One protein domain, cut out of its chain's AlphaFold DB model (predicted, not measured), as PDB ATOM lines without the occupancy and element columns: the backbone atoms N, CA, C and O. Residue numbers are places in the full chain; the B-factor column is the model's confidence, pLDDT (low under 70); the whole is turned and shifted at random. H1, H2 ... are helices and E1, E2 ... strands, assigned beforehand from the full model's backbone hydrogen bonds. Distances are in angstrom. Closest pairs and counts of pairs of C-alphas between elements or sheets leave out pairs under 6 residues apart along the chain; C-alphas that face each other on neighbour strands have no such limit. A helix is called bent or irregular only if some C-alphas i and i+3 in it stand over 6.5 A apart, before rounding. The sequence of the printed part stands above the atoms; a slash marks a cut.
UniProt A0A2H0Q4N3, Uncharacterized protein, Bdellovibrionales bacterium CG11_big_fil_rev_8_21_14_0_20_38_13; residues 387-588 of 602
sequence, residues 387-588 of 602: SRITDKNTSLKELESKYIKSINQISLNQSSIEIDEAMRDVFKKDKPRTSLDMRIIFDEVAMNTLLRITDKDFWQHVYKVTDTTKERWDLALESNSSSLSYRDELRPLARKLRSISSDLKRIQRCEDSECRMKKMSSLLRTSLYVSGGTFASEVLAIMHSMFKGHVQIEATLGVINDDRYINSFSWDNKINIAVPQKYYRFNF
ATOM      1  N   SER A 387     -38.905   3.153  41.282       90.75
ATOM      2  CA  SER A 387     -40.166   3.604  41.823       90.75
ATOM      3  C   SER A 387     -41.300   3.289  40.862       90.75
ATOM      4  O   SER A 387     -41.126   3.265  39.649       90.75
ATOM      5  N   ARG A 388     -42.458   2.965  41.421       91.25
ATOM      6  CA  ARG A 388     -43.669   2.652  40.678       91.25
ATOM      7  C   ARG A 388     -44.840   3.325  41.355       91.25
ATOM      8  O   ARG A 388     -44.990   3.236  42.572       91.25
ATOM      9  N   ILE A 389     -45.683   3.953  40.555       91.50
ATOM     10  CA  ILE A 389     -47.000   4.416  40.968       91.50
ATOM     11  C   ILE A 389     -48.010   3.729  40.068       91.50
ATOM     12  O   ILE A 389     -47.846   3.706  38.851       91.50
ATOM     13  N   THR A 390     -49.035   3.137  40.660       90.75
ATOM     14  CA  THR A 390     -50.199   2.636  39.938       90.75
ATOM     15  C   THR A 390     -51.427   3.290  40.528       90.75
ATOM     16  O   THR A 390     -51.717   3.095  41.702       90.75
ATOM     17  N   ASP A 391     -52.159   4.023  39.710       91.88
ATOM     18  CA  ASP A 391     -53.402   4.682  40.085       91.88
ATOM     19  C   ASP A 391     -54.532   4.106  39.240       91.88
ATOM     20  O   ASP A 391     -54.434   4.026  38.016       91.88
ATOM     21  N   LYS A 392     -55.584   3.627  39.906       88.50
ATOM     22  CA  LYS A 392     -56.702   2.949  39.250       88.50
ATOM     23  C   LYS A 392     -57.639   3.908  38.519       88.50
ATOM     24  O   LYS A 392     -58.273   3.455  37.577       88.50
ATOM     25  N   ASN A 393     -57.725   5.177  38.929       88.75
ATOM     26  CA  ASN A 393     -58.687   6.142  38.386       88.75
ATOM     27  C   ASN A 393     -58.061   7.525  38.217       88.75
ATOM     28  O   ASN A 393     -58.417   8.481  38.919       88.75
ATOM     29  N   THR A 394     -57.181   7.658  37.239       90.69
ATOM     30  CA  THR A 394     -56.493   8.923  37.016       90.69
ATOM     31  C   THR A 394     -57.385   9.897  36.251       90.69
ATOM     32  O   THR A 394     -58.045   9.540  35.274       90.69
ATOM     33  N   SER A 395     -57.404  11.161  36.675       91.31
ATOM     34  CA  SER A 395     -58.023  12.246  35.896       91.31
ATOM     35  C   SER A 395     -57.022  12.893  34.935       91.31
ATOM     36  O   SER A 395     -55.826  12.910  35.212       91.31
ATOM     37  N   LEU A 396     -57.491  13.514  33.845       90.88
ATOM     38  CA  LEU A 396     -56.601  14.225  32.911       90.88
ATOM     39  C   LEU A 396     -55.776  15.304  33.622       90.88
ATOM     40  O   LEU A 396     -54.567  15.400  33.432       90.88
ATOM     41  N   LYS A 397     -56.431  16.074  34.501       91.06
ATOM     42  CA  LYS A 397     -55.762  17.100  35.307       91.06
ATOM     43  C   LYS A 397     -54.640  16.489  36.143       91.06
ATOM     44  O   LYS A 397     -53.590  17.101  36.289       91.06
ATOM     45  N   GLU A 398     -54.851  15.311  36.712       89.88
ATOM     46  CA  GLU A 398     -53.855  14.617  37.523       89.88
ATOM     47  C   GLU A 398     -52.697  14.063  36.689       89.88
ATOM     48  O   GLU A 398     -51.540  14.244  37.071       89.88
ATOM     49  N   LEU A 399     -52.992  13.486  35.521       90.12
ATOM     50  CA  LEU A 399     -51.991  13.081  34.533       90.12
ATOM     51  C   LEU A 399     -51.049  14.235  34.170       90.12
ATOM     52  O   LEU A 399     -49.830  14.092  34.287       90.12
ATOM     53  N   GLU A 400     -51.613  15.385  33.795       89.56
ATOM     54  CA  GLU A 400     -50.863  16.584  33.403       89.56
ATOM     55  C   GLU A 400     -50.098  17.191  34.588       89.56
ATOM     56  O   GLU A 400     -48.892  17.435  34.508       89.56
ATOM     57  N   SER A 401     -50.794  17.438  35.705       88.12
ATOM     58  CA  SER A 401     -50.249  18.230  36.820       88.12
ATOM     59  C   SER A 401     -49.305  17.458  37.736       88.12
ATOM     60  O   SER A 401     -48.494  18.094  38.414       88.12
ATOM     61  N   LYS A 402     -49.388  16.120  37.758       88.56
ATOM     62  CA  LYS A 402     -48.548  15.266  38.601       88.56
ATOM     63  C   LYS A 402     -47.593  14.403  37.784       88.56
ATOM     64  O   LYS A 402     -46.394  14.644  37.820       88.56
ATOM     65  N   TYR A 403     -48.099  13.417  37.044       89.81
ATOM     66  CA  TYR A 403     -47.265  12.370  36.441       89.81
ATOM     67  C   TYR A 403     -46.366  12.903  35.318       89.81
ATOM     68  O   TYR A 403     -45.147  12.739  35.377       89.81
ATOM     69  N   ILE A 404     -46.944  13.602  34.336       88.50
ATOM     70  CA  ILE A 404     -46.187  14.204  33.227       88.50
ATOM     71  C   ILE A 404     -45.258  15.299  33.748       88.50
ATOM     72  O   ILE A 404     -44.076  15.321  33.405       88.50
ATOM     73  N   LYS A 405     -45.760  16.170  34.636       88.19
ATOM     74  CA  LYS A 405     -44.935  17.197  35.282       88.19
ATOM     75  C   LYS A 405     -43.724  16.589  35.995       88.19
ATOM     76  O   LYS A 405     -42.625  17.115  35.839       88.19
ATOM     77  N   SER A 406     -43.895  15.488  36.730       88.50
ATOM     78  CA  SER A 406     -42.798  14.814  37.424       88.50
ATOM     79  C   SER A 406     -41.747  14.265  36.458       88.50
ATOM     80  O   SER A 406     -40.562  14.493  36.694       88.50
ATOM     81  N   ILE A 407     -42.146  13.611  35.359       87.19
ATOM     82  CA  ILE A 407     -41.196  13.122  34.341       87.19
ATOM     83  C   ILE A 407     -40.442  14.297  33.710       87.19
ATOM     84  O   ILE A 407     -39.211  14.289  33.670       87.19
ATOM     85  N   ASN A 408     -41.163  15.339  33.290       87.12
ATOM     86  CA  ASN A 408     -40.566  16.515  32.659       87.12
ATOM     87  C   ASN A 408     -39.569  17.204  33.607       87.12
ATOM     88  O   ASN A 408     -38.436  17.471  33.211       87.12
ATOM     89  N   GLN A 409     -39.926  17.399  34.882       88.00
ATOM     90  CA  GLN A 409     -39.024  17.963  35.892       88.00
ATOM     91  C   GLN A 409     -37.771  17.103  36.103       88.00
ATOM     92  O   GLN A 409     -36.664  17.637  36.095       88.00
ATOM     93  N   ILE A 410     -37.923  15.782  36.264       87.50
ATOM     94  CA  ILE A 410     -36.794  14.858  36.466       87.50
ATOM     95  C   ILE A 410     -35.876  14.851  35.241       87.50
ATOM     96  O   ILE A 410     -34.657  14.871  35.396       87.50
ATOM     97  N   SER A 411     -36.440  14.910  34.032       83.69
ATOM     98  CA  SER A 411     -35.687  15.031  32.775       83.69
ATOM     99  C   SER A 411     -35.023  16.401  32.575       83.69
ATOM    100  O   SER A 411     -34.385  16.628  31.550       83.69
ATOM    101  N   LEU A 412     -35.172  17.335  33.525       85.19
ATOM    102  CA  LEU A 412     -34.725  18.726  33.404       85.19
ATOM    103  C   LEU A 412     -35.294  19.413  32.148       85.19
ATOM    104  O   LEU A 412     -34.615  20.214  31.507       85.19
ATOM    105  N   ASN A 413     -36.541  19.077  31.804       80.31
ATOM    106  CA  ASN A 413     -37.278  19.525  30.621       80.31
ATOM    107  C   ASN A 413     -36.589  19.214  29.278       80.31
ATOM    108  O   ASN A 413     -36.823  19.914  28.295       80.31
ATOM    109  N   GLN A 414     -35.745  18.179  29.213       76.31
ATOM    110  CA  GLN A 414     -35.098  17.757  27.961       76.31
ATOM    111  C   GLN A 414     -36.033  16.963  27.042       76.31
ATOM    112  O   GLN A 414     -35.811  16.913  25.835       76.31
ATOM    113  N   SER A 415     -37.079  16.352  27.600       66.75
ATOM    114  CA  SER A 415     -38.070  15.561  26.871       66.75
ATOM    115  C   SER A 415     -39.461  15.873  27.415       66.75
ATOM    116  O   SER A 415     -39.903  15.267  28.391       66.75
ATOM    117  N   SER A 416     -40.140  16.854  26.822       73.88
ATOM    118  CA  SER A 416     -41.520  17.166  27.185       73.88
ATOM    119  C   SER A 416     -42.457  16.102  26.620       73.88
ATOM    120  O   SER A 416     -42.595  15.975  25.405       73.88
ATOM    121  N   ILE A 417     -43.114  15.346  27.497       79.31
ATOM    122  CA  ILE A 417     -44.240  14.499  27.094       79.31
ATOM    123  C   ILE A 417     -45.446  15.409  26.848       79.31
ATOM    124  O   ILE A 417     -45.870  16.135  27.751       79.31
ATOM    125  N   GLU A 418     -45.998  15.359  25.638       78.50
ATOM    126  CA  GLU A 418     -47.233  16.049  25.266       78.50
ATOM    127  C   GLU A 418     -48.400  15.056  25.184       78.50
ATOM    128  O   GLU A 418     -48.238  13.916  24.745       78.50
ATOM    129  N   ILE A 419     -49.584  15.488  25.624       79.94
ATOM    130  CA  ILE A 419     -50.815  14.693  25.538       79.94
ATOM    131  C   ILE A 419     -51.484  14.950  24.187       79.94
ATOM    132  O   ILE A 419     -51.912  16.078  23.920       79.94
ATOM    133  N   ASP A 420     -51.634  13.899  23.382       82.75
ATOM    134  CA  ASP A 420     -52.379  13.937  22.121       82.75
ATOM    135  C   ASP A 420     -53.912  13.942  22.323       82.75
ATOM    136  O   ASP A 420     -54.438  13.670  23.407       82.75
ATOM    137  N   GLU A 421     -54.664  14.277  21.268       83.31
ATOM    138  CA  GLU A 421     -56.132  14.359  21.350       83.31
ATOM    139  C   GLU A 421     -56.773  12.992  21.643       83.31
ATOM    140  O   GLU A 421     -57.761  12.919  22.372       83.31
ATOM    141  N   ALA A 422     -56.178  11.899  21.152       80.56
ATOM    142  CA  ALA A 422     -56.669  10.547  21.399       80.56
ATOM    143  C   ALA A 422     -56.628  10.195  22.896       80.56
ATOM    144  O   ALA A 422     -57.590   9.647  23.439       80.56
ATOM    145  N   MET A 423     -55.551  10.563  23.589       80.69
ATOM    146  CA  MET A 423     -55.437  10.421  25.031       80.69
ATOM    147  C   MET A 423     -56.436  11.332  25.746       80.69
ATOM    148  O   MET A 423     -57.144  10.855  26.633       80.69
ATOM    149  N   ARG A 424     -56.569  12.605  25.344       86.94
ATOM    150  CA  ARG A 424     -57.584  13.511  25.925       86.94
ATOM    151  C   ARG A 424     -58.989  12.921  25.823       86.94
ATOM    152  O   ARG A 424     -59.740  12.992  26.793       86.94
ATOM    153  N   ASP A 425     -59.332  12.307  24.695       84.50
ATOM    154  CA  ASP A 425     -60.638  11.688  24.467       84.50
ATOM    155  C   ASP A 425     -60.917  10.487  25.370       84.50
ATOM    156  O   ASP A 425     -62.054  10.327  25.822       84.50
ATOM    157  N   VAL A 426     -59.907   9.674  25.695       84.25
ATOM    158  CA  VAL A 426     -60.069   8.599  26.687       84.25
ATOM    159  C   VAL A 426     -60.437   9.180  28.045       84.25
ATOM    160  O   VAL A 426     -61.421   8.751  28.640       84.25
ATOM    161  N   PHE A 427     -59.703  10.189  28.517       87.19
ATOM    162  CA  PHE A 427     -59.963  10.795  29.826       87.19
ATOM    163  C   PHE A 427     -61.265  11.619  29.882       87.19
ATOM    164  O   PHE A 427     -61.728  11.952  30.975       87.19
ATOM    165  N   LYS A 428     -61.867  11.973  28.733       86.06
ATOM    166  CA  LYS A 428     -63.223  12.558  28.675       86.06
ATOM    167  C   LYS A 428     -64.307  11.505  28.934       86.06
ATOM    168  O   LYS A 428     -65.351  11.849  29.483       86.06
ATOM    169  N   LYS A 429     -64.086  10.261  28.498       83.12
ATOM    170  CA  LYS A 429     -65.069   9.166  28.572       83.12
ATOM    171  C   LYS A 429     -64.943   8.368  29.864       83.12
ATOM    172  O   LYS A 429     -65.953   8.111  30.509       83.12
ATOM    173  N   ASP A 430     -63.709   8.061  30.250       84.25
ATOM    174  CA  ASP A 430     -63.378   7.167  31.352       84.25
ATOM    175  C   ASP A 430     -62.332   7.782  32.292       84.25
ATOM    176  O   ASP A 430     -61.711   8.808  32.008       84.25
ATOM    177  N   LYS A 431     -62.111   7.119  33.432       85.19
ATOM    178  CA  LYS A 431     -60.964   7.360  34.315       85.19
ATOM    179  C   LYS A 431     -60.016   6.172  34.198       85.19
ATOM    180  O   LYS A 431     -60.162   5.224  34.966       85.19
ATOM    181  N   PRO A 432     -59.108   6.172  33.211       89.06
ATOM    182  CA  PRO A 432     -58.246   5.029  32.981       89.06
ATOM    183  C   PRO A 432     -57.275   4.834  34.147       89.06
ATOM    184  O   PRO A 432     -56.976   5.751  34.924       89.06
ATOM    185  N   ARG A 433     -56.727   3.625  34.218       89.38
ATOM    186  CA  ARG A 433     -55.626   3.294  35.113       89.38
ATOM    187  C   ARG A 433     -54.334   3.881  34.553       89.38
ATOM    188  O   ARG A 433     -54.007   3.653  33.390       89.38
ATOM    189  N   THR A 434     -53.553   4.553  35.387       90.56
ATOM    190  CA  THR A 434     -52.214   5.037  35.030       90.56
ATOM    191  C   THR A 434     -51.156   4.258  35.791       90.56
ATOM    192  O   THR A 434     -51.314   3.947  36.972       90.56
ATOM    193  N   SER A 435     -50.055   3.937  35.121       90.56
ATOM    194  CA  SER A 435     -48.869   3.371  35.752       90.56
ATOM    195  C   SER A 435     -47.641   4.176  35.353       90.56
ATOM    196  O   SER A 435     -47.384   4.365  34.169       90.56
ATOM    197  N   LEU A 436     -46.900   4.666  36.343       90.62
ATOM    198  CA  LEU A 436     -45.612   5.320  36.162       90.62
ATOM    199  C   LEU A 436     -44.537   4.446  36.798       90.62
ATOM    200  O   LEU A 436     -44.487   4.336  38.019       90.62
ATOM    201  N   ASP A 437     -43.676   3.871  35.974       90.50
ATOM    202  CA  ASP A 437     -42.474   3.159  36.387       90.50
ATOM    203  C   ASP A 437     -41.257   4.049  36.132       90.50
ATOM    204  O   ASP A 437     -41.068   4.541  35.024       90.50
ATOM    205  N   MET A 438     -40.416   4.258  37.140       88.81
ATOM    206  CA  MET A 438     -39.157   4.984  37.009       88.81
ATOM    207  C   MET A 438     -38.009   4.159  37.573       88.81
ATOM    208  O   MET A 438     -38.116   3.553  38.639       88.81
ATOM    209  N   ARG A 439     -36.879   4.184  36.881       89.94
ATOM    210  CA  ARG A 439     -35.624   3.591  37.316       89.94
ATOM    211  C   ARG A 439     -34.510   4.600  37.089       89.94
ATOM    212  O   ARG A 439     -34.281   5.025  35.969       89.94
ATOM    213  N   ILE A 440     -33.835   4.989  38.160       88.88
ATOM    214  CA  ILE A 440     -32.700   5.909  38.145       88.88
ATOM    215  C   ILE A 440     -31.467   5.130  38.590       88.88
ATOM    216  O   ILE A 440     -31.479   4.498  39.645       88.88
ATOM    217  N   ILE A 441     -30.416   5.173  37.787       90.50
ATOM    218  CA  ILE A 441     -29.154   4.477  38.005       90.50
ATOM    219  C   ILE A 441     -28.076   5.544  38.175       90.50
ATOM    220  O   ILE A 441     -27.872   6.367  37.285       90.50
ATOM    221  N   PHE A 442     -27.415   5.538  39.330       91.00
ATOM    222  CA  PHE A 442     -26.300   6.421  39.658       91.00
ATOM    223  C   PHE A 442     -25.006   5.623  39.559       91.00
ATOM    224  O   PHE A 442     -24.806   4.687  40.339       91.00
ATOM    225  N   ASP A 443     -24.141   6.002  38.620       91.06
ATOM    226  CA  ASP A 443     -22.835   5.369  38.459       91.06
ATOM    227  C   ASP A 443     -21.849   5.747  39.585       91.06
ATOM    228  O   ASP A 443     -22.143   6.537  40.491       91.06
ATOM    229  N   GLU A 444     -20.646   5.185  39.503       91.62
ATOM    230  CA  GLU A 444     -19.552   5.460  40.430       91.62
ATOM    231  C   GLU A 444     -19.200   6.948  40.543       91.62
ATOM    232  O   GLU A 444     -18.960   7.452  41.644       91.62
ATOM    233  N   VAL A 445     -19.194   7.685  39.432       92.12
ATOM    234  CA  VAL A 445     -18.838   9.106  39.419       92.12
ATOM    235  C   VAL A 445     -19.926   9.935  40.095       92.12
ATOM    236  O   VAL A 445     -19.608  10.826  40.891       92.12
ATOM    237  N   ALA A 446     -21.203   9.634  39.845       92.56
ATOM    238  CA  ALA A 446     -22.324  10.278  40.521       92.56
ATOM    239  C   ALA A 446     -22.257  10.058  42.039       92.56
ATOM    240  O   ALA A 446     -22.337  11.011  42.820       92.56
ATOM    241  N   MET A 447     -22.038   8.817  42.475       92.94
ATOM    242  CA  MET A 447     -21.977   8.491  43.899       92.94
ATOM    243  C   MET A 447     -20.731   9.075  44.586       92.94
ATOM    244  O   MET A 447     -20.833   9.590  45.702       92.94
ATOM    245  N   ASN A 448     -19.581   9.103  43.909       92.12
ATOM    246  CA  ASN A 448     -18.379   9.786  44.396       92.12
ATOM    247  C   ASN A 448     -18.551  11.311  44.460       92.12
ATOM    248  O   ASN A 448     -18.057  11.958  45.387       92.12
ATOM    249  N   THR A 449     -19.296  11.897  43.522       93.06
ATOM    250  CA  THR A 449     -19.672  13.317  43.568       93.06
ATOM    251  C   THR A 449     -20.550  13.592  44.786       93.06
ATOM    252  O   THR A 449     -20.300  14.546  45.520       93.06
ATOM    253  N   LEU A 450     -21.524  12.722  45.070       91.25
ATOM    254  CA  LEU A 450     -22.383  12.828  46.252       91.25
ATOM    255  C   LEU A 450     -21.598  12.731  47.571       91.25
ATOM    256  O   LEU A 450     -21.942  13.409  48.535       91.25
ATOM    257  N   LEU A 451     -20.536  11.923  47.622       88.88
ATOM    258  CA  LEU A 451     -19.644  11.828  48.785       88.88
ATOM    259  C   LEU A 451     -18.874  13.131  49.057       88.88
ATOM    260  O   LEU A 451     -18.537  13.423  50.206       88.88
ATOM    261  N   ARG A 452     -18.592  13.912  48.010       90.81
ATOM    262  CA  ARG A 452     -17.723  15.099  48.067       90.81
ATOM    263  C   ARG A 452     -18.486  16.424  48.024       90.81
ATOM    264  O   ARG A 452     -17.910  17.451  48.374       90.81
ATOM    265  N   ILE A 453     -19.759  16.419  47.624       92.81
ATOM    266  CA  ILE A 453     -20.549  17.641  47.434       92.81
ATOM    267  C   ILE A 453     -20.681  18.431  48.738       92.81
ATOM    268  O   ILE A 453     -21.075  17.902  49.779       92.81
ATOM    269  N   THR A 454     -20.358  19.723  48.696       92.19
ATOM    270  CA  THR A 454     -20.513  20.585  49.867       92.19
ATOM    271  C   THR A 454     -21.959  21.050  50.019       92.19
ATOM    272  O   THR A 454     -22.740  21.071  49.069       92.19
ATOM    273  N   ASP A 455     -22.323  21.489  51.224       90.31
ATOM    274  CA  ASP A 455     -23.630  22.109  51.477       90.31
ATOM    275  C   ASP A 455     -23.892  23.304  50.547       90.31
ATOM    276  O   ASP A 455     -24.998  23.482  50.044       90.31
ATOM    277  N   LYS A 456     -22.852  24.102  50.283       92.12
ATOM    278  CA  LYS A 456     -22.932  25.262  49.396       92.12
ATOM    279  C   LYS A 456     -23.281  24.839  47.969       92.12
ATOM    280  O   LYS A 456     -24.191  25.422  47.384       92.12
ATOM    281  N   ASP A 457     -22.591  23.832  47.439       93.38
ATOM    282  CA  ASP A 457     -22.817  23.343  46.075       93.38
ATOM    283  C   ASP A 457     -24.213  22.721  45.951       93.38
ATOM    284  O   ASP A 457     -24.950  23.023  45.013       93.38
ATOM    285  N   PHE A 458     -24.640  21.940  46.950       94.44
ATOM    286  CA  PHE A 458     -25.995  21.387  47.007       94.44
ATOM    287  C   PHE A 458     -27.069  22.478  46.877       94.44
ATOM    288  O   PHE A 458     -27.957  22.377  46.028       94.44
ATOM    289  N   TRP A 459     -26.974  23.557  47.660       93.62
ATOM    290  CA  TRP A 459     -27.941  24.656  47.583       93.62
ATOM    291  C   TRP A 459     -27.881  25.423  46.257       93.62
ATOM    292  O   TRP A 459     -28.924  25.860  45.775       93.62
ATOM    293  N   GLN A 460     -26.719  25.532  45.605       93.31
ATOM    294  CA  GLN A 460     -26.642  26.102  44.253       93.31
ATOM    295  C   GLN A 460     -27.471  25.297  43.245       93.31
ATOM    296  O   GLN A 460     -28.189  25.885  42.431       93.31
ATOM    297  N   HIS A 461     -27.433  23.965  43.328       93.19
ATOM    298  CA  HIS A 461     -28.280  23.099  42.506       93.19
ATOM    299  C   HIS A 461     -29.768  23.248  42.841       93.19
ATOM    300  O   HIS A 461     -30.587  23.317  41.925       93.19
ATOM    301  N   VAL A 462     -30.120  23.381  44.127       92.62
ATOM    302  CA  VAL A 462     -31.499  23.682  44.554       92.62
ATOM    303  C   VAL A 462     -32.007  24.953  43.877       92.62
ATOM    304  O   VAL A 462     -33.059  24.922  43.238       92.62
ATOM    305  N   TYR A 463     -31.268  26.059  43.979       91.31
ATOM    306  CA  TYR A 463     -31.685  27.347  43.415       91.31
ATOM    307  C   TYR A 463     -31.832  27.279  41.897       91.31
ATOM    308  O   TYR A 463     -32.811  27.781  41.351       91.31
ATOM    309  N   LYS A 464     -30.902  26.589  41.227       90.12
ATOM    310  CA  LYS A 464     -30.914  26.412  39.774       90.12
ATOM    311  C   LYS A 464     -32.117  25.607  39.278       90.12
ATOM    312  O   LYS A 464     -32.725  25.989  38.290       90.12
ATOM    313  N   VAL A 465     -32.440  24.485  39.923       89.12
ATOM    314  CA  VAL A 465     -33.527  23.594  39.474       89.12
ATOM    315  C   VAL A 465     -34.904  24.150  39.824       89.12
ATOM    316  O   VAL A 465     -35.852  23.966  39.067       89.12
ATOM    317  N   THR A 466     -35.022  24.830  40.964       86.12
ATOM    318  CA  THR A 466     -36.307  25.362  41.449       86.12
ATOM    319  C   THR A 466     -36.616  26.770  40.945       86.12
ATOM    320  O   THR A 466     -37.672  27.299  41.285       86.12
ATOM    321  N   ASP A 467     -35.703  27.383  40.185       86.38
ATOM    322  CA  ASP A 467     -35.788  28.773  39.711       86.38
ATOM    323  C   ASP A 467     -36.205  29.752  40.829       86.38
ATOM    324  O   ASP A 467     -37.083  30.603  40.695       86.38
ATOM    325  N   THR A 468     -35.630  29.551  42.019       84.38
ATOM    326  CA  THR A 468     -36.014  30.255  43.247       84.38
ATOM    327  C   THR A 468     -34.783  30.853  43.914       84.38
ATOM    328  O   THR A 468     -33.743  30.201  44.025       84.38
ATOM    329  N   THR A 469     -34.896  32.098  44.388       85.38
ATOM    330  CA  THR A 469     -33.774  32.819  45.002       85.38
ATOM    331  C   THR A 469     -33.422  32.282  46.390       85.38
ATOM    332  O   THR A 469     -34.250  31.677  47.080       85.38
ATOM    333  N   LYS A 470     -32.188  32.547  46.828       86.25
ATOM    334  CA  LYS A 470     -31.706  32.171  48.159       86.25
ATOM    335  C   LYS A 470     -32.578  32.765  49.269       86.25
ATOM    336  O   LYS A 470     -32.969  32.041  50.175       86.25
ATOM    337  N   GLU A 471     -32.954  34.038  49.158       84.00
ATOM    338  CA  GLU A 471     -33.754  34.745  50.167       84.00
ATOM    339  C   GLU A 471     -35.116  34.075  50.369       84.00
ATOM    340  O   GLU A 471     -35.605  33.958  51.493       84.00
ATOM    341  N   ARG A 472     -35.730  33.582  49.283       82.12
ATOM    342  CA  ARG A 472     -36.998  32.844  49.358       82.12
ATOM    343  C   ARG A 472     -36.846  31.522  50.107       82.12
ATOM    344  O   ARG A 472     -37.717  31.176  50.905       82.12
ATOM    345  N   TRP A 473     -35.753  30.797  49.877       84.12
ATOM    346  CA  TRP A 473     -35.467  29.556  50.594       84.12
ATOM    347  C   TRP A 473     -35.118  29.796  52.061       84.12
ATOM    348  O   TRP A 473     -35.635  29.079  52.917       84.12
ATOM    349  N   ASP A 474     -34.322  30.819  52.363       82.56
ATOM    350  CA  ASP A 474     -33.970  31.194  53.734       82.56
ATOM    351  C   ASP A 474     -35.245  31.513  54.542       82.56
ATOM    352  O   ASP A 474     -35.476  30.927  55.602       82.56
ATOM    353  N   LEU A 475     -36.175  32.291  53.968       80.69
ATOM    354  CA  LEU A 475     -37.489  32.556  54.572       80.69
ATOM    355  C   LEU A 475     -38.321  31.281  54.804       80.69
ATOM    356  O   LEU A 475     -38.985  31.142  55.839       80.69
ATOM    357  N   ALA A 476     -38.303  30.335  53.860       80.38
ATOM    358  CA  ALA A 476     -39.006  29.059  54.006       80.38
ATOM    359  C   ALA A 476     -38.396  28.180  55.118       80.38
ATOM    360  O   ALA A 476     -39.125  27.459  55.806       80.38
ATOM    361  N   LEU A 477     -37.077  28.261  55.326       79.81
ATOM    362  CA  LEU A 477     -36.319  27.485  56.313       79.81
ATOM    363  C   LEU A 477     -36.383  28.054  57.740       79.81
ATOM    364  O   LEU A 477     -36.302  27.277  58.696       79.81
ATOM    365  N   GLU A 478     -36.520  29.374  57.888       76.88
ATOM    366  CA  GLU A 478     -36.566  30.087  59.177       76.88
ATOM    367  C   GLU A 478     -37.961  30.103  59.823       76.88
ATOM    368  O   GLU A 478     -38.097  30.257  61.039       76.88
ATOM    369  N   SER A 479     -39.028  29.922  59.040       61.53
ATOM    370  CA  SER A 479     -40.394  30.101  59.535       61.53
ATOM    371  C   SER A 479     -40.861  28.991  60.503       61.53
ATOM    372  O   SER A 479     -41.226  27.871  60.124       61.53
ATOM    373  N   ASN A 480     -40.933  29.329  61.794       57.97
ATOM    374  CA  ASN A 480     -41.718  28.585  62.787       57.97
ATOM    375  C   ASN A 480     -43.186  29.061  62.862       57.97
ATOM    376  O   ASN A 480     -44.023  28.302  63.345       57.97
ATOM    377  N   SER A 481     -43.523  30.252  62.345       52.88
ATOM    378  CA  SER A 481     -44.865  30.851  62.457       52.88
ATOM    379  C   SER A 481     -45.772  30.609  61.238       52.88
ATOM    380  O   SER A 481     -45.329  30.594  60.091       52.88
ATOM    381  N   SER A 482     -47.061  30.415  61.515       50.97
ATOM    382  CA  SER A 482     -48.132  29.929  60.629       50.97
ATOM    383  C   SER A 482     -48.911  31.018  59.867       50.97
ATOM    384  O   SER A 482     -50.045  30.783  59.469       50.97
ATOM    385  N   SER A 483     -48.370  32.228  59.684       50.75
ATOM    386  CA  SER A 483     -49.210  33.398  59.359       50.75
ATOM    387  C   SER A 483     -49.238  33.884  57.897       50.75
ATOM    388  O   SER A 483     -49.733  34.983  57.670       50.75
ATOM    389  N   LEU A 484     -48.740  33.142  56.895       56.28
ATOM    390  CA  LEU A 484     -48.791  33.566  55.477       56.28
ATOM    391  C   LEU A 484     -49.010  32.370  54.529       56.28
ATOM    392  O   LEU A 484     -48.169  31.478  54.479       56.28
ATOM    393  N   SER A 485     -50.084  32.396  53.731       55.34
ATOM    394  CA  SER A 485     -50.532  31.311  52.829       55.34
ATOM    395  C   SER A 485     -49.509  30.873  51.771       55.34
ATOM    396  O   SER A 485     -49.473  29.709  51.390       55.34
ATOM    397  N   TYR A 486     -48.618  31.772  51.339       48.03
ATOM    398  CA  TYR A 486     -47.521  31.464  50.407       48.03
ATOM    399  C   TYR A 486     -46.426  30.569  51.030       48.03
ATOM    400  O   TYR A 486     -45.644  29.940  50.321       48.03
ATOM    401  N   ARG A 487     -46.352  30.493  52.367       55.53
ATOM    402  CA  ARG A 487     -45.332  29.714  53.090       55.53
ATOM    403  C   ARG A 487     -45.671  28.226  53.197       55.53
ATOM    404  O   ARG A 487     -44.773  27.442  53.492       55.53
ATOM    405  N   ASP A 488     -46.916  27.824  52.945       61.00
ATOM    406  CA  ASP A 488     -47.354  26.442  53.171       61.00
ATOM    407  C   ASP A 488     -46.940  25.475  52.047       61.00
ATOM    408  O   ASP A 488     -46.700  24.299  52.324       61.00
ATOM    409  N   GLU A 489     -46.749  25.959  50.813       68.38
ATOM    410  CA  GLU A 489     -46.396  25.107  49.663       68.38
ATOM    411  C   GLU A 489     -44.914  24.690  49.647       68.38
ATOM    412  O   GLU A 489     -44.596  23.521  49.429       68.38
ATOM    413  N   LEU A 490     -43.987  25.616  49.927       75.25
ATOM    414  CA  LEU A 490     -42.541  25.339  49.878       75.25
ATOM    415  C   LEU A 490     -42.002  24.695  51.157       75.25
ATOM    416  O   LEU A 490     -40.967  24.030  51.129       75.25
ATOM    417  N   ARG A 491     -42.675  24.873  52.297       78.94
ATOM    418  CA  ARG A 491     -42.172  24.433  53.607       78.94
ATOM    419  C   ARG A 491     -41.949  22.917  53.721       78.94
ATOM    420  O   ARG A 491     -40.919  22.538  54.293       78.94
ATOM    421  N   PRO A 492     -42.826  22.032  53.202       81.75
ATOM    422  CA  PRO A 492     -42.562  20.594  53.184       81.75
ATOM    423  C   PRO A 492     -41.273  20.252  52.424       81.75
ATOM    424  O   PRO A 492     -40.437  19.506  52.942       81.75
ATOM    425  N   LEU A 493     -41.071  20.861  51.250       83.62
ATOM    426  CA  LEU A 493     -39.871  20.677  50.435       83.62
ATOM    427  C   LEU A 493     -38.628  21.278  51.117       83.62
ATOM    428  O   LEU A 493     -37.604  20.609  51.208       83.62
ATOM    429  N   ALA A 494     -38.727  22.472  51.709       85.94
ATOM    430  CA  ALA A 494     -37.633  23.138  52.425       85.94
ATOM    431  C   ALA A 494     -37.108  22.295  53.595       85.94
ATOM    432  O   ALA A 494     -35.905  22.053  53.716       85.94
ATOM    433  N   ARG A 495     -38.013  21.777  54.439       85.19
ATOM    434  CA  ARG A 495     -37.654  20.859  55.535       85.19
ATOM    435  C   ARG A 495     -36.935  19.625  55.010       85.19
ATOM    436  O   ARG A 495     -36.009  19.124  55.651       85.19
ATOM    437  N   LYS A 496     -37.352  19.141  53.842       87.62
ATOM    438  CA  LYS A 496     -36.771  17.959  53.231       87.62
ATOM    439  C   LYS A 496     -35.374  18.208  52.674       87.62
ATOM    440  O   LYS A 496     -34.466  17.445  52.993       87.62
ATOM    441  N   LEU A 497     -35.184  19.294  51.930       90.50
ATOM    442  CA  LEU A 497     -33.882  19.718  51.414       90.50
ATOM    443  C   LEU A 497     -32.896  20.003  52.556       90.50
ATOM    444  O   LEU A 497     -31.750  19.571  52.494       90.50
ATOM    445  N   ARG A 498     -33.359  20.598  53.665       90.06
ATOM    446  CA  ARG A 498     -32.556  20.756  54.891       90.06
ATOM    447  C   ARG A 498     -32.141  19.416  55.498       90.06
ATOM    448  O   ARG A 498     -31.019  19.289  55.982       90.06
ATOM    449  N   SER A 499     -33.024  18.414  55.485       90.88
ATOM    450  CA  SER A 499     -32.675  17.059  55.926       90.88
ATOM    451  C   SER A 499     -31.593  16.446  55.037       90.88
ATOM    452  O   SER A 499     -30.655  15.869  55.574       90.88
ATOM    453  N   ILE A 500     -31.693  16.605  53.713       92.06
ATOM    454  CA  ILE A 500     -30.690  16.108  52.754       92.06
ATOM    455  C   ILE A 500     -29.341  16.794  52.988       92.06
ATOM    456  O   ILE A 500     -28.338  16.114  53.172       92.06
ATOM    457  N   SER A 501     -29.327  18.124  53.084       92.88
ATOM    458  CA  SER A 501     -28.141  18.923  53.430       92.88
ATOM    459  C   SER A 501     -27.497  18.480  54.756       92.88
ATOM    460  O   SER A 501     -26.279  18.329  54.859       92.88
ATOM    461  N   SER A 502     -28.309  18.208  55.782       92.25
ATOM    462  CA  SER A 502     -27.830  17.687  57.068       92.25
ATOM    463  C   SER A 502     -27.212  16.294  56.933       92.25
ATOM    464  O   SER A 502     -26.168  16.020  57.527       92.25
ATOM    465  N   ASP A 503     -27.822  15.418  56.134       91.81
ATOM    466  CA  ASP A 503     -27.302  14.075  55.885       91.81
ATOM    467  C   ASP A 503     -25.998  14.112  55.069       91.81
ATOM    468  O   ASP A 503     -25.071  13.388  55.423       91.81
ATOM    469  N   LEU A 504     -25.849  15.026  54.099       93.31
ATOM    470  CA  LEU A 504     -24.580  15.289  53.399       93.31
ATOM    471  C   LEU A 504     -23.457  15.664  54.376       93.31
ATOM    472  O   LEU A 504     -22.393  15.048  54.379       93.31
ATOM    473  N   LYS A 505     -23.719  16.609  55.288       92.81
ATOM    474  CA  LYS A 505     -22.750  16.997  56.332       92.81
ATOM    475  C   LYS A 505     -22.387  15.832  57.248       92.81
ATOM    476  O   LYS A 505     -21.262  15.755  57.730       92.81
ATOM    477  N   ARG A 506     -23.340  14.942  57.541       93.56
ATOM    478  CA  ARG A 506     -23.096  13.750  58.369       93.56
ATOM    479  C   ARG A 506     -22.254  12.711  57.640       93.56
ATOM    480  O   ARG A 506     -21.422  12.102  58.296       93.56
ATOM    481  N   ILE A 507     -22.445  12.533  56.331       92.56
ATOM    482  CA  ILE A 507     -21.601  11.663  55.495       92.56
ATOM    483  C   ILE A 507     -20.150  12.150  55.549       92.56
ATOM    484  O   ILE A 507     -19.261  11.367  55.861       92.56
ATOM    485  N   GLN A 508     -19.922  13.452  55.359       91.31
ATOM    486  CA  GLN A 508     -18.579  14.056  55.385       91.31
ATOM    487  C   GLN A 508     -17.868  13.963  56.744       91.31
ATOM    488  O   GLN A 508     -16.651  14.090  56.807       91.31
ATOM    489  N   ARG A 509     -18.618  13.771  57.835       93.25
ATOM    490  CA  ARG A 509     -18.080  13.621  59.199       93.25
ATOM    491  C   ARG A 509     -17.847  12.169  59.610       93.25
ATOM    492  O   ARG A 509     -17.331  11.947  60.697       93.25
ATOM    493  N   CYS A 510     -18.290  11.197  58.816       93.25
ATOM    494  CA  CYS A 510     -18.041   9.791  59.113       93.25
ATOM    495  C   CYS A 510     -16.566   9.469  58.843       93.25
ATOM    496  O   CYS A 510     -16.080   9.663  57.726       93.25
ATOM    497  N   GLU A 511     -15.882   8.955  59.862       89.50
ATOM    498  CA  GLU A 511     -14.474   8.569  59.773       89.50
ATOM    499  C   GLU A 511     -14.321   7.285  58.953       89.50
ATOM    500  O   GLU A 511     -13.564   7.294  57.986       89.50
ATOM    501  N   ASP A 512     -15.135   6.265  59.240       91.25
ATOM    502  CA  ASP A 512     -15.087   4.944  58.606       91.25
ATOM    503  C   ASP A 512     -16.043   4.778  57.404       91.25
ATOM    504  O   ASP A 512     -17.071   5.464  57.263       91.25
ATOM    505  N   SER A 513     -15.709   3.815  56.542       89.31
ATOM    506  CA  SER A 513     -16.485   3.450  55.350       89.31
ATOM    507  C   SER A 513     -17.905   2.962  55.677       89.31
ATOM    508  O   SER A 513     -18.865   3.401  55.036       89.31
ATOM    509  N   GLU A 514     -18.094   2.137  56.712       88.25
ATOM    510  CA  GLU A 514     -19.409   1.594  57.088       88.25
ATOM    511  C   GLU A 514     -20.391   2.715  57.496       88.25
ATOM    512  O   GLU A 514     -21.563   2.726  57.090       88.25
ATOM    513  N   CYS A 515     -19.928   3.700  58.273       90.81
ATOM    514  CA  CYS A 515     -20.683   4.889  58.658       90.81
ATOM    515  C   CYS A 515     -21.095   5.690  57.426       90.81
ATOM    516  O   CYS A 515     -22.289   5.982  57.262       90.81
ATOM    517  N   ARG A 516     -20.140   6.006  56.536       90.88
ATOM    518  CA  ARG A 516     -20.405   6.746  55.290       90.88
ATOM    519  C   ARG A 516     -21.469   6.030  54.458       90.88
ATOM    520  O   ARG A 516     -22.473   6.651  54.102       90.88
ATOM    521  N   MET A 517     -21.334   4.715  54.271       88.12
ATOM    522  CA  MET A 517     -22.280   3.886  53.516       88.12
ATOM    523  C   MET A 517     -23.696   3.916  54.103       88.12
ATOM    524  O   MET A 517     -24.677   4.160  53.392       88.12
ATOM    525  N   LYS A 518     -23.835   3.742  55.424       88.31
ATOM    526  CA  LYS A 518     -25.143   3.816  56.100       88.31
ATOM    527  C   LYS A 518     -25.796   5.187  55.945       88.31
ATOM    528  O   LYS A 518     -27.021   5.273  55.797       88.31
ATOM    529  N   LYS A 519     -25.015   6.268  56.018       91.25
ATOM    530  CA  LYS A 519     -25.531   7.634  55.854       91.25
ATOM    531  C   LYS A 519     -25.907   7.928  54.401       91.25
ATOM    532  O   LYS A 519     -26.967   8.516  54.198       91.25
ATOM    533  N   MET A 520     -25.145   7.443  53.419       90.69
ATOM    534  CA  MET A 520     -25.497   7.525  51.992       90.69
ATOM    535  C   MET A 520     -26.812   6.810  51.682       90.69
ATOM    536  O   MET A 520     -27.721   7.428  51.131       90.69
ATOM    537  N   SER A 521     -26.971   5.554  52.118       88.00
ATOM    538  CA  SER A 521     -28.242   4.821  51.981       88.00
ATOM    539  C   SER A 521     -29.409   5.593  52.621       88.00
ATOM    540  O   SER A 521     -30.495   5.720  52.046       88.00
ATOM    541  N   SER A 522     -29.177   6.216  53.786       88.00
ATOM    542  CA  SER A 522     -30.171   7.081  54.434       88.00
ATOM    543  C   SER A 522     -30.539   8.311  53.605       88.00
ATOM    544  O   SER A 522     -31.724   8.636  53.514       88.00
ATOM    545  N   LEU A 523     -29.552   8.977  53.004       91.19
ATOM    546  CA  LEU A 523     -29.748  10.146  52.152       91.19
ATOM    547  C   LEU A 523     -30.541   9.783  50.896       91.19
ATOM    548  O   LEU A 523     -31.535  10.449  50.605       91.19
ATOM    549  N   LEU A 524     -30.172   8.702  50.201       89.88
ATOM    550  CA  LEU A 524     -30.908   8.213  49.029       89.88
ATOM    551  C   LEU A 524     -32.365   7.912  49.396       89.88
ATOM    552  O   LEU A 524     -33.296   8.354  48.727       89.88
ATOM    553  N   ARG A 525     -32.600   7.265  50.540       85.94
ATOM    554  CA  ARG A 525     -33.954   7.039  51.066       85.94
ATOM    555  C   ARG A 525     -34.695   8.324  51.390       85.94
ATOM    556  O   ARG A 525     -35.909   8.411  51.212       85.94
ATOM    557  N   THR A 526     -33.985   9.316  51.907       84.88
ATOM    558  CA  THR A 526     -34.541  10.641  52.131       84.88
ATOM    559  C   THR A 526     -34.945  11.252  50.785       84.88
ATOM    560  O   THR A 526     -36.048  11.781  50.715       84.88
ATOM    561  N   SER A 527     -34.170  11.100  49.711       82.06
ATOM    562  CA  SER A 527     -34.501  11.677  48.401       82.06
ATOM    563  C   SER A 527     -35.822  11.173  47.791       82.06
ATOM    564  O   SER A 527     -36.554  11.955  47.194       82.06
ATOM    565  N   LEU A 528     -36.208   9.918  48.062       78.38
ATOM    566  CA  LEU A 528     -37.451   9.283  47.590       78.38
ATOM    567  C   LEU A 528     -38.707   9.584  48.418       78.38
ATOM    568  O   LEU A 528     -39.573   8.732  48.635       78.38
ATOM    569  N   TYR A 529     -38.834  10.798  48.933       76.62
ATOM    570  CA  TYR A 529     -40.056  11.164  49.638       76.62
ATOM    571  C   TYR A 529     -41.237  11.323  48.668       76.62
ATOM    572  O   TYR A 529     -41.084  11.876  47.585       76.62
ATOM    573  N   VAL A 530     -42.416  10.848  49.073       72.06
ATOM    574  CA  VAL A 530     -43.672  11.011  48.324       72.06
ATOM    575  C   VAL A 530     -44.336  12.315  48.762       72.06
ATOM    576  O   VAL A 530     -44.600  12.485  49.953       72.06
ATOM    577  N   SER A 531     -44.618  13.211  47.816       68.19
ATOM    578  CA  SER A 531     -45.289  14.499  48.021       68.19
ATOM    579  C   SER A 531     -46.400  14.661  46.985       68.19
ATOM    580  O   SER A 531     -46.194  14.381  45.812       68.19
ATOM    581  N   GLY A 532     -47.594  15.090  47.402       62.62
ATOM    582  CA  GLY A 532     -48.691  15.403  46.471       62.62
ATOM    583  C   GLY A 532     -49.234  14.234  45.630       62.62
ATOM    584  O   GLY A 532     -49.929  14.480  44.649       62.62
ATOM    585  N   GLY A 533     -48.949  12.979  45.997       67.44
ATOM    586  CA  GLY A 533     -49.355  11.792  45.227       67.44
ATOM    587  C   GLY A 533     -48.343  11.347  44.166       67.44
ATOM    588  O   GLY A 533     -48.634  10.432  43.411       67.44
ATOM    589  N   THR A 534     -47.147  11.942  44.116       73.00
ATOM    590  CA  THR A 534     -46.007  11.434  43.335       73.00
ATOM    591  C   THR A 534     -44.731  11.419  44.175       73.00
ATOM    592  O   THR A 534     -44.698  11.894  45.314       73.00
ATOM    593  N   PHE A 535     -43.656  10.819  43.662       79.44
ATOM    594  CA  PHE A 535     -42.327  11.025  44.243       79.44
ATOM    595  C   PHE A 535     -41.919  12.488  44.045       79.44
ATOM    596  O   PHE A 535     -42.249  13.069  43.017       79.44
ATOM    597  N   ALA A 536     -41.226  13.083  45.020       81.69
ATOM    598  CA  ALA A 536     -40.799  14.482  44.984       81.69
ATOM    599  C   ALA A 536     -39.823  14.729  43.819       81.69
ATOM    600  O   ALA A 536     -38.602  14.621  43.971       81.69
ATOM    601  N   SER A 537     -40.374  15.038  42.646       86.31
ATOM    602  CA  SER A 537     -39.644  15.171  41.388       86.31
ATOM    603  C   SER A 537     -38.629  16.302  41.429       86.31
ATOM    604  O   SER A 537     -37.576  16.172  40.817       86.31
ATOM    605  N   GLU A 538     -38.859  17.350  42.225       88.94
ATOM    606  CA  GLU A 538     -37.883  18.417  42.451       88.94
ATOM    607  C   GLU A 538     -36.592  17.889  43.086       88.94
ATOM    608  O   GLU A 538     -35.501  18.269  42.672       88.94
ATOM    609  N   VAL A 539     -36.690  16.986  44.067       89.88
ATOM    610  CA  VAL A 539     -35.508  16.423  44.739       89.88
ATOM    611  C   VAL A 539     -34.705  15.555  43.771       89.88
ATOM    612  O   VAL A 539     -33.480  15.663  43.716       89.88
ATOM    613  N   LEU A 540     -35.390  14.731  42.978       89.56
ATOM    614  CA  LEU A 540     -34.754  13.889  41.965       89.56
ATOM    615  C   LEU A 540     -34.145  14.722  40.828       89.56
ATOM    616  O   LEU A 540     -33.047  14.413  40.377       89.56
ATOM    617  N   ALA A 541     -34.792  15.816  40.425       90.38
ATOM    618  CA  ALA A 541     -34.257  16.769  39.456       90.38
ATOM    619  C   ALA A 541     -33.004  17.489  39.987       90.38
ATOM    620  O   ALA A 541     -32.021  17.633  39.260       90.38
ATOM    621  N   ILE A 542     -32.988  17.888  41.267       92.31
ATOM    622  CA  ILE A 542     -31.795  18.450  41.925       92.31
ATOM    623  C   ILE A 542     -30.644  17.447  41.865       92.31
ATOM    624  O   ILE A 542     -29.557  17.810  41.415       92.31
ATOM    625  N   MET A 543     -30.895  16.185  42.226       90.38
ATOM    626  CA  MET A 543     -29.892  15.122  42.130       90.38
ATOM    627  C   MET A 543     -29.414  14.914  40.689       90.38
ATOM    628  O   MET A 543     -28.214  14.926  40.447       90.38
ATOM    629  N   HIS A 544     -30.315  14.811  39.711       89.25
ATOM    630  CA  HIS A 544     -29.932  14.690  38.303       89.25
ATOM    631  C   HIS A 544     -29.053  15.874  37.854       89.25
ATOM    632  O   HIS A 544     -28.035  15.681  37.192       89.25
ATOM    633  N   SER A 545     -29.373  17.096  38.289       91.25
ATOM    634  CA  SER A 545     -28.582  18.285  37.954       91.25
ATOM    635  C   SER A 545     -27.161  18.271  38.536       91.25
ATOM    636  O   SER A 545     -26.271  18.887  37.948       91.25
ATOM    637  N   MET A 546     -26.949  17.587  39.667       91.56
ATOM    638  CA  MET A 546     -25.643  17.435  40.323       91.56
ATOM    639  C   MET A 546     -24.726  16.455  39.586       91.56
ATOM    640  O   MET A 546     -23.508  16.560  39.690       91.56
ATOM    641  N   PHE A 547     -25.295  15.513  38.833       88.81
ATOM    642  CA  PHE A 547     -24.586  14.350  38.292       88.81
ATOM    643  C   PHE A 547     -24.667  14.275  36.764       88.81
ATOM    644  O   PHE A 547     -24.819  13.201  36.183       88.81
ATOM    645  N   LYS A 548     -24.646  15.429  36.093       80.06
ATOM    646  CA  LYS A 548     -24.889  15.521  34.648       80.06
ATOM    647  C   LYS A 548     -23.967  14.568  33.865       80.06
ATOM    648  O   LYS A 548     -22.754  14.729  33.904       80.06
ATOM    649  N   GLY A 549     -24.558  13.620  33.131       83.19
ATOM    650  CA  GLY A 549     -23.833  12.613  32.337       83.19
ATOM    651  C   GLY A 549     -23.489  11.311  33.072       83.19
ATOM    652  O   GLY A 549     -22.929  10.417  32.452       83.19
ATOM    653  N   HIS A 550     -23.862  11.194  34.348       88.50
ATOM    654  CA  HIS A 550     -23.534  10.071  35.239       88.50
ATOM    655  C   HIS A 550     -24.774   9.445  35.901       88.50
ATOM    656  O   HIS A 550     -24.690   8.682  36.865       88.50
ATOM    657  N   VAL A 551     -25.956   9.804  35.393       86.69
ATOM    658  CA  VAL A 551     -27.245   9.289  35.853       86.69
ATOM    659  C   VAL A 551     -28.066   8.873  34.655       86.69
ATOM    660  O   VAL A 551     -28.438   9.720  33.841       86.69
ATOM    661  N   GLN A 552     -28.377   7.585  34.583       87.69
ATOM    662  CA  GLN A 552     -29.358   7.063  33.643       87.69
ATOM    663  C   GLN A 552     -30.725   7.051  34.325       87.69
ATOM    664  O   GLN A 552     -30.857   6.668  35.486       87.69
ATOM    665  N   ILE A 553     -31.748   7.480  33.609       85.69
ATOM    666  CA  ILE A 553     -33.128   7.523  34.043       85.69
ATOM    667  C   ILE A 553     -33.968   6.896  32.942       85.69
ATOM    668  O   ILE A 553     -34.033   7.396  31.823       85.69
ATOM    669  N   GLU A 554     -34.635   5.812  33.301       87.94
ATOM    670  CA  GLU A 554     -35.645   5.147  32.499       87.94
ATOM    671  C   GLU A 554     -36.998   5.469  33.141       87.94
ATOM    672  O   GLU A 554     -37.218   5.176  34.318       87.94
ATOM    673  N   ALA A 555     -37.913   6.085  32.402       86.88
ATOM    674  CA  ALA A 555     -39.268   6.354  32.871       86.88
ATOM    675  C   ALA A 555     -40.276   5.830  31.852       86.88
ATOM    676  O   ALA A 555     -40.193   6.175  30.679       86.88
ATOM    677  N   THR A 556     -41.225   5.009  32.296       86.69
ATOM    678  CA  THR A 556     -42.331   4.499  31.482       86.69
ATOM    679  C   THR A 556     -43.657   4.934  32.088       86.69
ATOM    680  O   THR A 556     -43.980   4.568  33.215       86.69
ATOM    681  N   LEU A 557     -44.437   5.701  31.330       87.69
ATOM    682  CA  LEU A 557     -45.795   6.105  31.683       87.69
ATOM    683  C   LEU A 557     -46.786   5.356  30.798       87.69
ATOM    684  O   LEU A 557     -46.833   5.605  29.598       87.69
ATOM    685  N   GLY A 558     -47.573   4.457  31.380       87.31
ATOM    686  CA  GLY A 558     -48.633   3.719  30.700       87.31
ATOM    687  C   GLY A 558     -50.023   4.197  31.110       87.31
ATOM    688  O   GLY A 558     -50.302   4.331  32.302       87.31
ATOM    689  N   VAL A 559     -50.907   4.393  30.129       85.50
ATOM    690  CA  VAL A 559     -52.349   4.607  30.342       85.50
ATOM    691  C   VAL A 559     -53.095   3.362  29.871       85.50
ATOM    692  O   VAL A 559     -52.934   2.932  28.726       85.50
ATOM    693  N   ILE A 560     -53.887   2.769  30.760       83.25
ATOM    694  CA  ILE A 560     -54.525   1.461  30.591       83.25
ATOM    695  C   ILE A 560     -56.042   1.618  30.757       83.25
ATOM    696  O   ILE A 560     -56.500   2.146  31.770       83.25
ATOM    697  N   ASN A 561     -56.819   1.125  29.794       79.69
ATOM    698  CA  ASN A 561     -58.280   1.017  29.886       79.69
ATOM    699  C   ASN A 561     -58.699  -0.409  29.507       79.69
ATOM    700  O   ASN A 561     -58.177  -0.947  28.529       79.69
ATOM    701  N   ASP A 562     -59.569  -1.036  30.301       72.81
ATOM    702  CA  ASP A 562     -59.994  -2.439  30.136       72.81
ATOM    703  C   ASP A 562     -58.830  -3.419  29.865       72.81
ATOM    704  O   ASP A 562     -58.852  -4.211  28.919       72.81
ATOM    705  N   ASP A 563     -57.761  -3.317  30.663       62.59
ATOM    706  CA  ASP A 563     -56.526  -4.116  30.557       62.59
ATOM    707  C   ASP A 563     -55.755  -3.986  29.225       62.59
ATOM    708  O   ASP A 563     -54.825  -4.752  28.952       62.59
ATOM    709  N   ARG A 564     -56.075  -2.980  28.401       64.88
ATOM    710  CA  ARG A 564     -55.333  -2.642  27.178       64.88
ATOM    711  C   ARG A 564     -54.542  -1.354  27.362       64.88
ATOM    712  O   ARG A 564     -55.071  -0.348  27.829       64.88
ATOM    713  N   TYR A 565     -53.275  -1.376  26.949       68.75
ATOM    714  CA  TYR A 565     -52.473  -0.158  26.841       68.75
ATOM    715  C   TYR A 565     -53.035   0.717  25.726       68.75
ATOM    716  O   TYR A 565     -53.112   0.292  24.574       68.75
ATOM    717  N   ILE A 566     -53.418   1.936  26.082       62.25
ATOM    718  CA  ILE A 566     -53.849   2.961  25.132       62.25
ATOM    719  C   ILE A 566     -52.628   3.709  24.613       62.25
ATOM    720  O   ILE A 566     -52.528   3.993  23.424       62.25
ATOM    721  N   ASN A 567     -51.700   4.029  25.514       66.88
ATOM    722  CA  ASN A 567     -50.464   4.716  25.184       66.88
ATOM    723  C   ASN A 567     -49.378   4.372  26.214       66.88
ATOM    724  O   ASN A 567     -49.681   4.060  27.373       66.88
ATOM    725  N   SER A 568     -48.122   4.434  25.784       71.31
ATOM    726  CA  SER A 568     -46.950   4.283  26.639       71.31
ATOM    727  C   SER A 568     -45.867   5.266  26.216       71.31
ATOM    728  O   SER A 568     -45.391   5.202  25.082       71.31
ATOM    729  N   PHE A 569     -45.433   6.126  27.131       72.06
ATOM    730  CA  PHE A 569     -44.286   7.002  26.911       72.06
ATOM    731  C   PHE A 569     -43.079   6.428  27.628       72.06
ATOM    732  O   PHE A 569     -43.135   6.230  28.839       72.06
ATOM    733  N   SER A 570     -41.997   6.185  26.893       71.00
ATOM    734  CA  SER A 570     -40.706   5.824  27.470       71.00
ATOM    735  C   SER A 570     -39.715   6.963  27.266       71.00
ATOM    736  O   SER A 570     -39.455   7.348  26.124       71.00
ATOM    737  N   TRP A 571     -39.140   7.468  28.349       71.94
ATOM    738  CA  TRP A 571     -37.962   8.325  28.301       71.94
ATOM    739  C   TRP A 571     -36.752   7.554  28.824       71.94
ATOM    740  O   TRP A 571     -36.846   6.884  29.852       71.94
ATOM    741  N   ASP A 572     -35.642   7.635  28.095       73.62
ATOM    742  CA  ASP A 572     -34.385   6.969  28.423       73.62
ATOM    743  C   ASP A 572     -33.222   7.850  27.952       73.62
ATOM    744  O   ASP A 572     -33.047   8.080  26.751       73.62
ATOM    745  N   ASN A 573     -32.429   8.366  28.889       73.06
ATOM    746  CA  ASN A 573     -31.155   9.008  28.578       73.06
ATOM    747  C   ASN A 573     -30.039   7.953  28.628       73.06
ATOM    748  O   ASN A 573     -29.252   7.899  29.570       73.06
ATOM    749  N   LYS A 574     -29.966   7.104  27.596       63.53
ATOM    750  CA  LYS A 574     -28.967   6.029  27.521       63.53
ATOM    751  C   LYS A 574     -27.551   6.567  27.699       63.53
ATOM    752  O   LYS A 574     -26.966   7.146  26.785       63.53
ATOM    753  N   ILE A 575     -26.991   6.313  28.871       62.66
ATOM    754  CA  ILE A 575     -25.564   6.373  29.147       62.66
ATOM    755  C   ILE A 575     -25.140   4.913  29.267       62.66
ATOM    756  O   ILE A 575     -25.833   4.130  29.913       62.66
ATOM    757  N   ASN A 576     -24.036   4.521  28.627       56.25
ATOM    758  CA  ASN A 576     -23.458   3.188  28.817       56.25
ATOM    759  C   ASN A 576     -22.890   3.091  30.239       56.25
ATOM    760  O   ASN A 576     -21.684   3.195  30.445       56.25
ATOM    761  N   ILE A 577     -23.767   2.929  31.226       59.28
ATOM    762  CA  ILE A 577     -23.380   2.610  32.589       59.28
ATOM    763  C   ILE A 577     -23.218   1.098  32.617       59.28
ATOM    764  O   ILE A 577     -24.189   0.343  32.575       59.28
ATOM    765  N   ALA A 578     -21.970   0.642  32.639       55.38
ATOM    766  CA  ALA A 578     -21.703  -0.740  32.974       55.38
ATOM    767  C   ALA A 578     -22.151  -0.935  34.430       55.38
ATOM    768  O   ALA A 578     -21.552  -0.370  35.342       55.38
ATOM    769  N   VAL A 579     -23.185  -1.749  34.655       53.97
ATOM    770  CA  VAL A 579     -23.592  -2.173  36.002       53.97
ATOM    771  C   VAL A 579     -23.196  -3.640  36.248       53.97
ATOM    772  O   VAL A 579     -24.078  -4.462  36.471       53.97
ATOM    773  N   PRO A 580     -21.907  -4.045  36.195       52.62
ATOM    774  CA  PRO A 580     -21.521  -5.414  36.508       52.62
ATOM    775  C   PRO A 580     -21.098  -5.510  37.981       52.62
ATOM    776  O   PRO A 580     -20.017  -6.009  38.284       52.62
ATOM    777  N   GLN A 581     -21.889  -4.966  38.910       64.75
ATOM    778  CA  GLN A 581     -21.663  -5.234  40.331       64.75
ATOM    779  C   GLN A 581     -22.604  -6.330  40.791       64.75
ATOM    780  O   GLN A 581     -23.823  -6.204  40.672       64.75
ATOM    781  N   LYS A 582     -22.017  -7.402  41.324       71.50
ATOM    782  CA  LYS A 582     -22.744  -8.551  41.847       71.50
ATOM    783  C   LYS A 582     -23.574  -8.112  43.057       71.50
ATOM    784  O   LYS A 582     -23.043  -7.868  44.140       71.50
ATOM    785  N   TYR A 583     -24.888  -8.015  42.880       79.06
ATOM    786  CA  TYR A 583     -25.814  -7.765  43.981       79.06
ATOM    787  C   TYR A 583     -26.195  -9.087  44.647       79.06
ATOM    788  O   TYR A 583     -26.800  -9.967  44.030       79.06
ATOM    789  N   TYR A 584     -25.894  -9.232  45.936       78.00
ATOM    790  CA  TYR A 584     -26.267 -10.426  46.686       78.00
ATOM    791  C   TYR A 584     -27.748 -10.360  47.059       78.00
ATOM    792  O   TYR A 584     -28.114  -9.877  48.123       78.00
ATOM    793  N   ARG A 585     -28.633 -10.859  46.191       76.75
ATOM    794  CA  ARG A 585     -30.074 -10.915  46.492       76.75
ATOM    795  C   ARG A 585     -30.353 -11.779  47.724       76.75
ATOM    796  O   ARG A 585     -29.685 -12.787  47.959       76.75
ATOM    797  N   PHE A 586     -31.377 -11.402  48.489       70.06
ATOM    798  CA  PHE A 586     -31.758 -12.089  49.736       70.06
ATOM    799  C   PHE A 586     -33.189 -12.595  49.767       70.06
ATOM    800  O   PHE A 586     -33.555 -13.370  50.649       70.06
ATOM    801  N   ASN A 587     -34.025 -12.095  48.868       71.19
ATOM    802  CA  ASN A 587     -35.424 -12.460  48.790       71.19
ATOM    803  C   ASN A 587     -35.710 -12.875  47.357       71.19
ATOM    804  O   ASN A 587     -35.349 -12.166  46.421       71.19
ATOM    805  N   PHE A 588     -36.337 -14.031  47.226       78.06
ATOM    806  CA  PHE A 588     -36.597 -14.670  45.952       78.06
ATOM    807  C   PHE A 588     -38.071 -15.032  45.941       78.06
ATOM    808  O   PHE A 588     -38.497 -16.023  46.529       78.06
TER     809      PHE A 588
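Overview. This is residues 387 to 588 of the 602 residues of an uncharacterized protein of Bdellovibrionales bacterium CG11_big_fil_rev_8_21_14_0_20_38_13 (UniProt A0A2H0Q4N3). A twisted sheet of four antiparallel strands, in the order E1, E2, E3, E4, has H1 lying along one face; with H2 and H8 on that face it makes two layers, helices on one face of a sheet. H8 sits between this part and a helical lobe of H3 to H7, in which H6 and H7 form a long hairpin; residues 580 to 588 stick out as a tail. The printed part has 202 residues, with eight named helices and four named strands in the order E1 H1 H2 E2 H3 H4 H5 H6 H7 H8 E3 E4, a mixed class. It is compact, with a radius of gyration of the C-alphas of 18.8 A and spans of 58 by 53 by 31 A.

Along the chain. The strands are E1, residues 387 to 391, E2, 433 to 442, 29.8 A long, E3, 551 to 561, 32.7 A, and E4, 564 to 572, 23.1 A, which bends by 56 degrees at residue 567. E1 begins with C-alpha 387 at (-40.166, 3.604, 41.823), and E4 ends with C-alpha 572 at (-34.385, 6.969, 28.423). The helices are H1, 396 to 410, 20.1 A, H2, 421 to 429, H3, 444 to 452, H4, 455 to 466, H5, 470 to 478, H6, 487 to 508, 31.1 A, H7, 513 to 527, 21.0 A, and H8, 537 to 546. H1 and H6 are only just irregular: C-alphas 401 and 404 are 6.8 A apart, C-alphas 489 and 492 6.9 A.

Arrangement. Within hydrogen-bond range are N 389 and O 436 of E1 and E2, 2.8 A, N 437 and O 556 of E2 and E3, 2.9 A, and N 557 and O 569 of the hairpin E3 and E4, 2.9 A. H1 lies over E2 and E3 at a height over the sheet of 10.3 A. With residues 406 to 410 alone it touches H8, at a shallow tilt of 17 degrees; the closest C-alphas, of Ile 410 and Ala 541, are 4.4 A apart. H2 is on the sheet; H3 only grazes it. H4 touches H8 at a steep tilt of 56 degrees, C-alphas of His 461 and Ile 542 closest at 5.9 A. The hub, H6, touches H3, H4, H5 and H7; in its helical hairpin with H7, at 13 degrees, the C-alphas of Ile 507 and Arg 516 are closest, 5.1 A apart. H1 and H6 are apart. Every O i to N i+4 pair is within hydrogen-bond range in H2, H3, H4, H5, H7 and H8, against 9 of 11 in H1 and 15 of 18 in H6.

Size, cuts and confidence. The C-alphas farthest apart, of Lys 429 and Glu 511, are 59.4 A apart. The printed part has no cut, and no link is long. Mean pLDDT of the printed part is 82.7; residues under 70 include 479 to 489 and 574 to 581.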